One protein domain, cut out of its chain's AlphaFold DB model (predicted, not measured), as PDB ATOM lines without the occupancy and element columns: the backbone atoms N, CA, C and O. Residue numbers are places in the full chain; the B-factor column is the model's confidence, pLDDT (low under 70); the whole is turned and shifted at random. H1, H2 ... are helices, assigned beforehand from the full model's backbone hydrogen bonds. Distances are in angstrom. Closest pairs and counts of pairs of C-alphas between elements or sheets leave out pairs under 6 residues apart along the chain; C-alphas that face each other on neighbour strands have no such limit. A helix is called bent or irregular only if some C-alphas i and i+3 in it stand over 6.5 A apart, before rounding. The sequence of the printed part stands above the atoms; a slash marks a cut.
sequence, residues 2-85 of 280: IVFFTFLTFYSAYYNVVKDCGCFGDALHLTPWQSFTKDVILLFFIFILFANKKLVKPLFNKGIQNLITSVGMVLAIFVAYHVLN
ATOM      1  N   ILE A   2      27.305   5.811 -35.636       87.50
ATOM      2  CA  ILE A   2      27.328   4.359 -35.932       87.50
ATOM      3  C   ILE A   2      26.739   3.995 -37.306       87.50
ATOM      4  O   ILE A   2      27.408   3.314 -38.058       87.50
ATOM      5  N   VAL A   3      25.581   4.545 -37.702       89.50
ATOM      6  CA  VAL A   3      24.978   4.310 -39.038       89.50
ATOM      7  C   VAL A   3      25.931   4.687 -40.181       89.50
ATOM      8  O   VAL A   3      26.021   3.984 -41.180       89.50
ATOM      9  N   PHE A   4      26.669   5.788 -40.013       90.31
ATOM     10  CA  PHE A   4      27.668   6.235 -40.982       90.31
ATOM     11  C   PHE A   4      28.860   5.270 -41.046       90.31
ATOM     12  O   PHE A   4      29.265   4.886 -42.137       90.31
ATOM     13  N   PHE A   5      29.372   4.817 -39.896       88.38
ATOM     14  CA  PHE A   5      30.433   3.807 -39.860       88.38
ATOM     15  C   PHE A   5      29.983   2.468 -40.445       88.38
ATOM     16  O   PHE A   5      30.727   1.913 -41.238       88.38
ATOM     17  N   THR A   6      28.757   2.012 -40.170       90.06
ATOM     18  CA  THR A   6      28.187   0.799 -40.780       90.06
ATOM     19  C   THR A   6      28.154   0.892 -42.308       90.06
ATOM     20  O   THR A   6      28.445  -0.084 -42.993       90.06
ATOM     21  N   PHE A   7      27.831   2.065 -42.862       91.62
ATOM     22  CA  PHE A   7      27.899   2.291 -44.306       91.62
ATOM     23  C   PHE A   7      29.340   2.230 -44.833       91.62
ATOM     24  O   PHE A   7      29.593   1.569 -45.836       91.62
ATOM     25  N   LEU A   8      30.294   2.878 -44.155       88.25
ATOM     26  CA  LEU A   8      31.702   2.846 -44.560       88.25
ATOM     27  C   LEU A   8      32.306   1.441 -44.465       88.25
ATOM     28  O   LEU A   8      33.032   1.026 -45.368       88.25
ATOM     29  N   THR A   9      32.001   0.692 -43.405       88.12
ATOM     30  CA  THR A   9      32.491  -0.678 -43.231       88.12
ATOM     31  C   THR A   9      31.865  -1.624 -44.248       88.12
ATOM     32  O   THR A   9      32.578  -2.461 -44.794       88.12
ATOM     33  N   PHE A  10      30.589  -1.428 -44.608       90.75
ATOM     34  CA  PHE A  10      29.972  -2.124 -45.741       90.75
ATOM     35  C   PHE A  10      30.660  -1.796 -47.068       90.75
ATOM     36  O   PHE A  10      31.029  -2.703 -47.810       90.75
ATOM     37  N   TYR A  11      30.861  -0.507 -47.360       89.06
ATOM     38  CA  TYR A  11      31.516  -0.061 -48.588       89.06
ATOM     39  C   TYR A  11      32.915  -0.674 -48.714       89.06
ATOM     40  O   TYR A  11      33.256  -1.238 -49.751       89.06
ATOM     41  N   SER A  12      33.695  -0.658 -47.633       86.25
ATOM     42  CA  SER A  12      35.016  -1.282 -47.606       86.25
ATOM     43  C   SER A  12      34.962  -2.799 -47.792       86.25
ATOM     44  O   SER A  12      35.787  -3.345 -48.517       86.25
ATOM     45  N   ALA A  13      33.991  -3.481 -47.176       86.56
ATOM     46  CA  ALA A  13      33.836  -4.932 -47.282       86.56
ATOM     47  C   ALA A  13      33.377  -5.398 -48.668       86.56
ATOM     48  O   ALA A  13      33.788  -6.465 -49.122       86.56
ATOM     49  N   TYR A  14      32.544  -4.605 -49.343       87.56
ATOM     50  CA  TYR A  14      32.027  -4.937 -50.668       87.56
ATOM     51  C   TYR A  14      33.010  -4.572 -51.787       87.56
ATOM     52  O   TYR A  14      33.229  -5.361 -52.703       87.56
ATOM     53  N   TYR A  15      33.619  -3.385 -51.714       84.69
ATOM     54  CA  TYR A  15      34.499  -2.867 -52.766       84.69
ATOM     55  C   TYR A  15      35.995  -3.111 -52.502       84.69
ATOM     56  O   TYR A  15      36.817  -2.728 -53.329       84.69
ATOM     57  N   ASN A  16      36.364  -3.744 -51.378       73.50
ATOM     58  CA  ASN A  16      37.754  -4.003 -50.964       73.50
ATOM     59  C   ASN A  16      38.654  -2.751 -50.985       73.50
ATOM     60  O   ASN A  16      39.836  -2.830 -51.311       73.50
ATOM     61  N   VAL A  17      38.090  -1.588 -50.637       73.81
ATOM     62  CA  VAL A  17      38.802  -0.297 -50.690       73.81
ATOM     63  C   VAL A  17      39.817  -0.163 -49.559       73.81
ATOM     64  O   VAL A  17      40.911   0.345 -49.776       73.81
ATOM     65  N   VAL A  18      39.473  -0.636 -48.356       70.06
ATOM     66  CA  VAL A  18      40.379  -0.685 -47.202       70.06
ATOM     67  C   VAL A  18      40.385  -2.103 -46.647       70.06
ATOM     68  O   VAL A  18      39.333  -2.660 -46.319       70.06
ATOM     69  N   LYS A  19      41.576  -2.699 -46.572       67.19
ATOM     70  CA  LYS A  19      41.761  -4.109 -46.201       67.19
ATOM     71  C   LYS A  19      41.811  -4.342 -44.694       67.19
ATOM     72  O   LYS A  19      41.521  -5.449 -44.255       67.19
ATOM     73  N   ASP A  20      42.075  -3.293 -43.919       64.12
ATOM     74  CA  ASP A  20      42.086  -3.344 -42.461       64.12
ATOM     75  C   ASP A  20      41.211  -2.235 -41.877       64.12
ATOM     76  O   ASP A  20      41.377  -1.047 -42.178       64.12
ATOM     77  N   CYS A  21      40.237  -2.607 -41.046       64.19
ATOM     78  CA  CYS A  21      39.382  -1.618 -40.405       64.19
ATOM     79  C   CYS A  21      40.109  -1.047 -39.183       64.19
ATOM     80  O   CYS A  21      39.915  -1.506 -38.059       64.19
ATOM     81  N   GLY A  22      40.948  -0.033 -39.416       60.94
ATOM     82  CA  GLY A  22      41.853   0.595 -38.443       60.94
ATOM     83  C   GLY A  22      41.204   1.299 -37.241       60.94
ATOM     84  O   GLY A  22      41.830   2.168 -36.641       60.94
ATOM     85  N   CYS A  23      39.975   0.943 -36.851       66.81
ATOM     86  CA  CYS A  23      39.310   1.461 -35.653       66.81
ATOM     87  C   CYS A  23      40.124   1.234 -34.368       66.81
ATOM     88  O   CYS A  23      39.989   2.019 -33.434       66.81
ATOM     89  N   PHE A  24      40.947   0.183 -34.319       68.69
ATOM     90  CA  PHE A  24      41.783  -0.163 -33.164       68.69
ATOM     91  C   PHE A  24      43.292  -0.095 -33.457       68.69
ATOM     92  O   PHE A  24      44.093  -0.397 -32.574       68.69
ATOM     93  N   GLY A  25      43.688   0.321 -34.667       76.06
ATOM     94  CA  GLY A  25      45.082   0.252 -35.124       76.06
ATOM     95  C   GLY A  25      45.683  -1.147 -34.934       76.06
ATOM     96  O   GLY A  25      44.971  -2.145 -35.024       76.06
ATOM     97  N   ASP A  26      46.966  -1.204 -34.574       78.56
ATOM     98  CA  ASP A  26      47.715  -2.458 -34.370       78.56
ATOM     99  C   ASP A  26      47.281  -3.261 -33.127       78.56
ATOM    100  O   ASP A  26      47.812  -4.334 -32.851       78.56
ATOM    101  N   ALA A  27      46.328  -2.757 -32.330       83.88
ATOM    102  CA  ALA A  27      45.826  -3.494 -31.173       83.88
ATOM    103  C   ALA A  27      44.877  -4.637 -31.574       83.88
ATOM    104  O   ALA A  27      44.803  -5.644 -30.870       83.88
ATOM    105  N   LEU A  28      44.124  -4.479 -32.672       81.69
ATOM    106  CA  LEU A  28      43.175  -5.483 -33.153       81.69
ATOM    107  C   LEU A  28      42.914  -5.328 -34.658       81.69
ATOM    108  O   LEU A  28      42.191  -4.423 -35.076       81.69
ATOM    109  N   HIS A  29      43.421  -6.280 -35.441       79.25
ATOM    110  CA  HIS A  29      43.140  -6.390 -36.871       79.25
ATOM    111  C   HIS A  29      41.790  -7.075 -37.086       79.25
ATOM    112  O   HIS A  29      41.565  -8.202 -36.637       79.25
ATOM    113  N   LEU A  30      40.873  -6.375 -37.753       82.12
ATOM    114  CA  LEU A  30      39.555  -6.888 -38.112       82.12
ATOM    115  C   LEU A  30      39.412  -6.825 -39.622       82.12
ATOM    116  O   LEU A  30      39.525  -5.750 -40.218       82.12
ATOM    117  N   THR A  31      39.051  -7.957 -40.224       85.19
ATOM    118  CA  THR A  31      38.725  -7.970 -41.649       85.19
ATOM    119  C   THR A  31      37.526  -7.051 -41.921       85.19
ATOM    120  O   THR A  31      36.688  -6.834 -41.032       85.19
ATOM    121  N   PRO A  32      37.378  -6.525 -43.148       86.12
ATOM    122  CA  PRO A  32      36.277  -5.618 -43.471       86.12
ATOM    123  C   PRO A  32      34.900  -6.204 -43.124       86.12
ATOM    124  O   PRO A  32      34.064  -5.528 -42.522       86.12
ATOM    125  N   TRP A  33      34.695  -7.497 -43.398       88.00
ATOM    126  CA  TRP A  33      33.467  -8.218 -43.055       88.00
ATOM    127  C   TRP A  33      33.264  -8.401 -41.549       88.00
ATOM    128  O   TRP A  33      32.135  -8.266 -41.068       88.00
ATOM    129  N   GLN A  34      34.328  -8.664 -40.784       88.94
ATOM    130  CA  GLN A  34      34.243  -8.722 -39.322       88.94
ATOM    131  C   GLN A  34      33.847  -7.361 -38.741       88.94
ATOM    132  O   GLN A  34      32.969  -7.294 -37.877       88.94
ATOM    133  N   SER A  35      34.434  -6.270 -39.242       88.25
ATOM    134  CA  SER A  35      34.111  -4.926 -38.758       88.25
ATOM    135  C   SER A  35      32.688  -4.496 -39.124       88.25
ATOM    136  O   SER A  35      31.968  -3.995 -38.260       88.25
ATOM    137  N   PHE A  36      32.241  -4.776 -40.354       90.75
ATOM    138  CA  PHE A  36      30.855  -4.538 -40.767       90.75
ATOM    139  C   PHE A  36      29.862  -5.314 -39.894       90.75
ATOM    140  O   PHE A  36      28.915  -4.736 -39.362       90.75
ATOM    141  N   THR A  37      30.110  -6.607 -39.673       91.81
ATOM    142  CA  THR A  37      29.244  -7.456 -38.841       91.81
ATOM    143  C   THR A  37      29.147  -6.921 -37.412       91.81
ATOM    144  O   THR A  37      28.051  -6.805 -36.863       91.81
ATOM    145  N   LYS A  38      30.283  -6.525 -36.823       90.69
ATOM    146  CA  LYS A  38      30.340  -5.882 -35.505       90.69
ATOM    147  C   LYS A  38      29.487  -4.608 -35.476       90.69
ATOM    148  O   LYS A  38      28.690  -4.442 -34.555       90.69
ATOM    149  N   ASP A  39      29.603  -3.736 -36.478       91.56
ATOM    150  CA  ASP A  39      28.822  -2.496 -36.543       91.56
ATOM    151  C   ASP A  39      27.313  -2.760 -36.679       91.56
ATOM    152  O   ASP A  39      26.524  -2.082 -36.025       91.56
ATOM    153  N   VAL A  40      26.899  -3.758 -37.468       94.44
ATOM    154  CA  VAL A  40      25.484  -4.153 -37.617       94.44
ATOM    155  C   VAL A  40      24.913  -4.704 -36.310       94.44
ATOM    156  O   VAL A  40      23.818  -4.310 -35.903       94.44
ATOM    157  N   ILE A  41      25.654  -5.574 -35.618       94.69
ATOM    158  CA  ILE A  41      25.241  -6.124 -34.317       94.69
ATOM    159  C   ILE A  41      25.103  -4.999 -33.283       94.69
ATOM    160  O   ILE A  41      24.092  -4.914 -32.581       94.69
ATOM    161  N   LEU A  42      26.089  -4.100 -33.207       93.12
ATOM    162  CA  LEU A  42      26.030  -2.945 -32.310       93.12
ATOM    163  C   LEU A  42      24.866  -2.017 -32.669       93.12
ATOM    164  O   LEU A  42      24.167  -1.550 -31.772       93.12
ATOM    165  N   LEU A  43      24.613  -1.783 -33.958       94.31
ATOM    166  CA  LEU A  43      23.487  -0.981 -34.428       94.31
ATOM    167  C   LEU A  43      22.143  -1.583 -33.992       94.31
ATOM    168  O   LEU A  43      21.278  -0.849 -33.512       94.31
ATOM    169  N   PHE A  44      21.986  -2.905 -34.093       95.25
ATOM    170  CA  PHE A  44      20.797  -3.615 -33.622       95.25
ATOM    171  C   PHE A  44      20.576  -3.430 -32.111       95.25
ATOM    172  O   PHE A  44      19.487  -3.033 -31.690       95.25
ATOM    173  N   PHE A  45      21.609  -3.627 -31.286       94.81
ATOM    174  CA  PHE A  45      21.490  -3.414 -29.838       94.81
ATOM    175  C   PHE A  45      21.234  -1.947 -29.470       94.81
ATOM    176  O   PHE A  45      20.422  -1.665 -28.585       94.81
ATOM    177  N   ILE A  46      21.861  -0.999 -30.171       93.00
ATOM    178  CA  ILE A  46      21.608   0.437 -29.987       93.00
ATOM    179  C   ILE A  46      20.152   0.771 -30.321       93.00
ATOM    180  O   ILE A  46      19.531   1.544 -29.591       93.00
ATOM    181  N   PHE A  47      19.582   0.178 -31.372       93.69
ATOM    182  CA  PHE A  47      18.177   0.373 -31.720       93.69
ATOM    183  C   PHE A  47      17.239  -0.110 -30.604       93.69
ATOM    184  O   PHE A  47      16.334   0.627 -30.211       93.69
ATOM    185  N   ILE A  48      17.498  -1.289 -30.022       94.25
ATOM    186  CA  ILE A  48      16.737  -1.800 -28.868       94.25
ATOM    187  C   ILE A  48      16.814  -0.824 -27.688       94.25
ATOM    188  O   ILE A  48      15.783  -0.493 -27.096       94.25
ATOM    189  N   LEU A  49      18.016  -0.346 -27.351       92.31
ATOM    190  CA  LEU A  49      18.217   0.611 -26.259       92.31
ATOM    191  C   LEU A  49      17.512   1.943 -26.527       92.31
ATOM    192  O   LEU A  49      16.936   2.532 -25.613       92.31
ATOM    193  N   PHE A  50      17.526   2.411 -27.774       91.88
ATOM    194  CA  PHE A  50      16.885   3.661 -28.161       91.88
ATOM    195  C   PHE A  50      15.355   3.563 -28.103       91.88
ATOM    196  O   PHE A  50      14.710   4.446 -27.536       91.88
ATOM    197  N   ALA A  51      14.774   2.466 -28.602       94.25
ATOM    198  CA  ALA A  51      13.339   2.194 -28.495       94.25
ATOM    199  C   ALA A  51      12.886   2.111 -27.026       94.25
ATOM    200  O   ALA A  51      11.832   2.627 -26.654       94.25
ATOM    201  N   ASN A  52      13.731   1.537 -26.166       93.69
ATOM    202  CA  ASN A  52      13.474   1.368 -24.738       93.69
ATOM    203  C   ASN A  52      14.104   2.464 -23.864       93.69
ATOM    204  O   ASN A  52      14.263   2.272 -22.659       93.69
ATOM    205  N   LYS A  53      14.422   3.645 -24.418       89.00
ATOM    206  CA  LYS A  53      15.133   4.718 -23.692       89.00
ATOM    207  C   LYS A  53      14.455   5.122 -22.377       89.00
ATOM    208  O   LYS A  53      15.136   5.476 -21.423       89.00
ATOM    209  N   LYS A  54      13.121   5.041 -22.302       88.38
ATOM    210  CA  LYS A  54      12.348   5.341 -21.079       88.38
ATOM    211  C   LYS A  54      12.612   4.355 -19.930       88.38
ATOM    212  O   LYS A  54      12.405   4.715 -18.776       88.38
ATOM    213  N   LEU A  55      13.051   3.132 -20.234       91.12
ATOM    214  CA  LEU A  55      13.402   2.106 -19.247       91.12
ATOM    215  C   LEU A  55      14.836   2.269 -18.722       91.12
ATOM    216  O   LEU A  55      15.168   1.721 -17.672       91.12
ATOM    217  N   VAL A  56      15.679   3.039 -19.420       87.00
ATOM    218  CA  VAL A  56      17.073   3.284 -19.037       87.00
ATOM    219  C   VAL A  56      17.110   4.298 -17.893       87.00
ATOM    220  O   VAL A  56      16.895   5.494 -18.089       87.00
ATOM    221  N   LYS A  57      17.374   3.811 -16.678       86.44
ATOM    222  CA  LYS A  57      17.493   4.632 -15.466       86.44
ATOM    223  C   LYS A  57      18.965   4.922 -15.149       86.44
ATOM    224  O   LYS A  57      19.815   4.075 -15.420       86.44
ATOM    225  N   PRO A  58      19.283   6.094 -14.573       85.06
ATOM    226  CA  PRO A  58      20.642   6.391 -14.139       85.06
ATOM    227  C   PRO A  58      21.075   5.408 -13.045       85.06
ATOM    228  O   PRO A  58      20.329   5.156 -12.102       85.06
ATOM    229  N   LEU A  59      22.287   4.864 -13.181       86.62
ATOM    230  CA  LEU A  59      22.875   3.938 -12.203       86.62
ATOM    231  C   LEU A  59      23.332   4.653 -10.922       86.62
ATOM    232  O   LEU A  59      23.390   4.041  -9.860       86.62
ATOM    233  N   PHE A  60      23.640   5.950 -11.015       91.94
ATOM    234  CA  PHE A  60      24.178   6.761  -9.924       91.94
ATOM    235  C   PHE A  60      23.366   8.042  -9.720       91.94
ATOM    236  O   PHE A  60      22.605   8.470 -10.588       91.94
ATOM    237  N   ASN A  61      23.549   8.684  -8.564       93.25
ATOM    238  CA  ASN A  61      22.990  10.013  -8.324       93.25
ATOM    239  C   ASN A  61      23.702  11.082  -9.186       93.25
ATOM    240  O   ASN A  61      24.799  10.862  -9.703       93.25
ATOM    241  N   LYS A  62      23.087  12.266  -9.314       92.31
ATOM    242  CA  LYS A  62      23.600  13.358 -10.164       92.31
ATOM    243  C   LYS A  62      25.022  13.801  -9.798       92.31
ATOM    244  O   LYS A  62      25.797  14.122 -10.690       92.31
ATOM    245  N   GLY A  63      25.366  13.816  -8.508       95.06
ATOM    246  CA  GLY A  63      26.694  14.227  -8.042       95.06
ATOM    247  C   GLY A  63      27.787  13.262  -8.498       95.06
ATOM    248  O   GLY A  63      28.764  13.684  -9.110       95.06
ATOM    249  N   ILE A  64      27.578  11.962  -8.271       95.25
ATOM    250  CA  ILE A  64      28.498  10.902  -8.703       95.25
ATOM    251  C   ILE A  64      28.584  10.856 -10.231       95.25
ATOM    252  O   ILE A  64      29.677  10.746 -10.774       95.25
ATOM    253  N   GLN A  65      27.458  10.987 -10.936       93.06
ATOM    254  CA  GLN A  65      27.451  10.995 -12.398       93.06
ATOM    255  C   GLN A  65      28.277  12.158 -12.965       93.06
ATOM    256  O   GLN A  65      29.126  11.933 -13.824       93.06
ATOM    257  N   ASN A  66      28.076  13.375 -12.451       94.88
ATOM    258  CA  ASN A  66      28.850  14.540 -12.874       94.88
ATOM    259  C   ASN A  66      30.340  14.359 -12.566       94.88
ATOM    260  O   ASN A  66      31.167  14.649 -13.424       94.88
ATOM    261  N   LEU A  67      30.683  13.820 -11.391       96.62
ATOM    262  CA  LEU A  67      32.067  13.520 -11.032       96.62
ATOM    263  C   LEU A  67      32.704  12.529 -12.015       96.62
ATOM    264  O   LEU A  67      33.784  12.805 -12.528       96.62
ATOM    265  N   ILE A  68      32.034  11.413 -12.320       95.94
ATOM    266  CA  ILE A  68      32.528  10.410 -13.276       95.94
ATOM    267  C   ILE A  68      32.744  11.045 -14.654       95.94
ATOM    268  O   ILE A  68      33.785  10.826 -15.270       95.94
ATOM    269  N   THR A  69      31.798  11.855 -15.138       95.06
ATOM    270  CA  THR A  69      31.933  12.543 -16.430       95.06
ATOM    271  C   THR A  69      33.095  13.536 -16.432       95.06
ATOM    272  O   THR A  69      33.889  13.530 -17.370       95.06
ATOM    273  N   SER A  70      33.241  14.350 -15.384       96.88
ATOM    274  CA  SER A  70      34.348  15.304 -15.263       96.88
ATOM    275  C   SER A  70      35.703  14.601 -15.186       96.88
ATOM    276  O   SER A  70      36.625  14.987 -15.900       96.88
ATOM    277  N   VAL A  71      35.820  13.536 -14.387       97.81
ATOM    278  CA  VAL A  71      37.044  12.726 -14.304       97.81
ATOM    279  C   VAL A  71      37.356  12.086 -15.654       97.81
ATOM    280  O   VAL A  71      38.490  12.169 -16.111       97.81
ATOM    281  N   GLY A  72      36.360  11.512 -16.332       97.75
ATOM    282  CA  GLY A  72      36.536  10.935 -17.665       97.75
ATOM    283  C   GLY A  72      37.041  11.956 -18.689       97.75
ATOM    284  O   GLY A  72      37.939  11.650 -19.469       97.75
ATOM    285  N   MET A  73      36.525  13.186 -18.648       97.25
ATOM    286  CA  MET A  73      36.987  14.276 -19.510       97.25
ATOM    287  C   MET A  73      38.435  14.675 -19.207       97.25
ATOM    288  O   MET A  73      39.237  14.797 -20.131       97.25
ATOM    289  N   VAL A  74      38.789  14.836 -17.928       97.94
ATOM    290  CA  VAL A  74      40.165  15.153 -17.512       97.94
ATOM    291  C   VAL A  74      41.128  14.045 -17.932       97.94
ATOM    292  O   VAL A  74      42.184  14.344 -18.480       97.94
ATOM    293  N   LEU A  75      40.756  12.775 -17.749       97.19
ATOM    294  CA  LEU A  75      41.567  11.634 -18.180       97.19
ATOM    295  C   LEU A  75      41.750  11.602 -19.700       97.19
ATOM    296  O   LEU A  75      42.858  11.359 -20.165       97.19
ATOM    297  N   ALA A  76      40.705  11.887 -20.481       95.94
ATOM    298  CA  ALA A  76      40.812  11.946 -21.937       95.94
ATOM    299  C   ALA A  76      41.767  13.060 -22.398       95.94
ATOM    300  O   ALA A  76      42.610  12.826 -23.264       95.94
ATOM    301  N   ILE A  77      41.677  14.246 -21.785       96.75
ATOM    302  CA  ILE A  77      42.590  15.368 -22.054       96.75
ATOM    303  C   ILE A  77      44.018  15.005 -21.646       96.75
ATOM    304  O   ILE A  77      44.945  15.253 -22.412       96.75
ATOM    305  N   PHE A  78      44.197  14.389 -20.477       96.19
ATOM    306  CA  PHE A  78      45.500  13.943 -19.997       96.19
ATOM    307  C   PHE A  78      46.140  12.942 -20.963       96.19
ATOM    308  O   PHE A  78      47.285  13.136 -21.359       96.19
ATOM    309  N   VAL A  79      45.402  11.909 -21.385       94.56
ATOM    310  CA  VAL A  79      45.911  10.912 -22.337       94.56
ATOM    311  C   VAL A  79      46.262  11.575 -23.666       94.56
ATOM    312  O   VAL A  79      47.345  11.322 -24.179       94.56
ATOM    313  N   ALA A  80      45.406  12.455 -24.199       93.44
ATOM    314  CA  ALA A  80      45.681  13.172 -25.443       93.44
ATOM    315  C   ALA A  80      46.939  14.050 -25.339       93.44
ATOM    316  O   ALA A  80      47.799  13.998 -26.212       93.44
ATOM    317  N   TYR A  81      47.074  14.816 -24.255       94.94
ATOM    318  CA  TYR A  81      48.263  15.623 -23.994       94.94
ATOM    319  C   TYR A  81      49.521  14.758 -23.865       94.94
ATOM    320  O   TYR A  81      50.553  15.086 -24.448       94.94
ATOM    321  N   HIS A  82      49.427  13.636 -23.145       94.25
ATOM    322  CA  HIS A  82      50.541  12.723 -22.926       94.25
ATOM    323  C   HIS A  82      51.032  12.111 -24.241       94.25
ATOM    324  O   HIS A  82      52.202  12.257 -24.563       94.25
ATOM    325  N   VAL A  83      50.152  11.507 -25.047       90.81
ATOM    326  CA  VAL A  83      50.560  10.842 -26.304       90.81
ATOM    327  C   VAL A  83      51.026  11.809 -27.399       90.81
ATOM    328  O   VAL A  83      51.596  11.369 -28.392       90.81
ATOM    329  N   LEU A  84      50.763  13.113 -27.250       90.25
ATOM    330  CA  LEU A  84      51.299  14.154 -28.135       90.25
ATOM    331  C   LEU A  84      52.707  14.612 -27.741       90.25
ATOM    332  O   LEU A  84      53.389  15.193 -28.576       90.25
ATOM    333  N   ASN A  85      53.121  14.387 -26.492       93.19
ATOM    334  CA  ASN A  85      54.390  14.887 -25.953       93.19
ATOM    335  C   ASN A  85      55.332  13.780 -25.463       93.19
ATOM    336  O   ASN A  85      56.478  14.080 -25.140       93.19
TER     337      ASN A  85
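What this domain is: This is residues 2 to 85 of the 280 residues of an uncharacterized protein of Flavobacterium flevense (UniProt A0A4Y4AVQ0). Look for a wide, open U: one arm is H1 and H3 side by side, running opposite ways, and the other is the long single helix H4, which folds back in the chain but stays clear of them. The link of residues 52 to 61 joins the arms, and the short, irregular H2 lies in the turn from H1 to H3. The printed part has 84 residues with four named helices, H1 to H4 in order along the chain, and no named strand; the class is all helix. It is only just loose, close to extended, with a radius of gyration of the C-alphas of 17.4 A, and flat, spanning 48 by 43 by 17 A.

How they stand to each other: Begin with H1, residues 2 to 15, which touches H3, residues 32 to 51; their closest C-alphas, those of Ala 13 and Pro 32, are 4.6 A apart. They run opposite ways at a shallow tilt of 25 degrees. Between them in the chain, H2, residues 22 to 27, touches no helix. H4, residues 62 to 85, is apart from H1, H2 and H3. Every O i to N i+4 pair is within hydrogen-bond range in H1, H3 and H4; in H2 0 of 2 are, against 2 of 3 O i to N i+3 pairs.

Where its parts are: Find C-alpha 2 at (27.328, 4.359, -35.932), where H1 begins its 19.7 A. In H2, C-alphas 23 and 26 are 9.4 A apart. H3 runs 28.5 A to C-alpha 51 at (13.339, 2.194, -28.495). H4 covers 34.6 A, ending at C-alpha 85, (54.390, 14.887, -25.953).

The domain as a whole: The C-alphas farthest apart, those of Tyr 15 and Gly 63, are 48.5 A apart. Residues 47 to 59, 61 to 67 and 69 to 85 stand free. The printed part has no cut and no long link; residues 19 to 24 are under pLDDT 70.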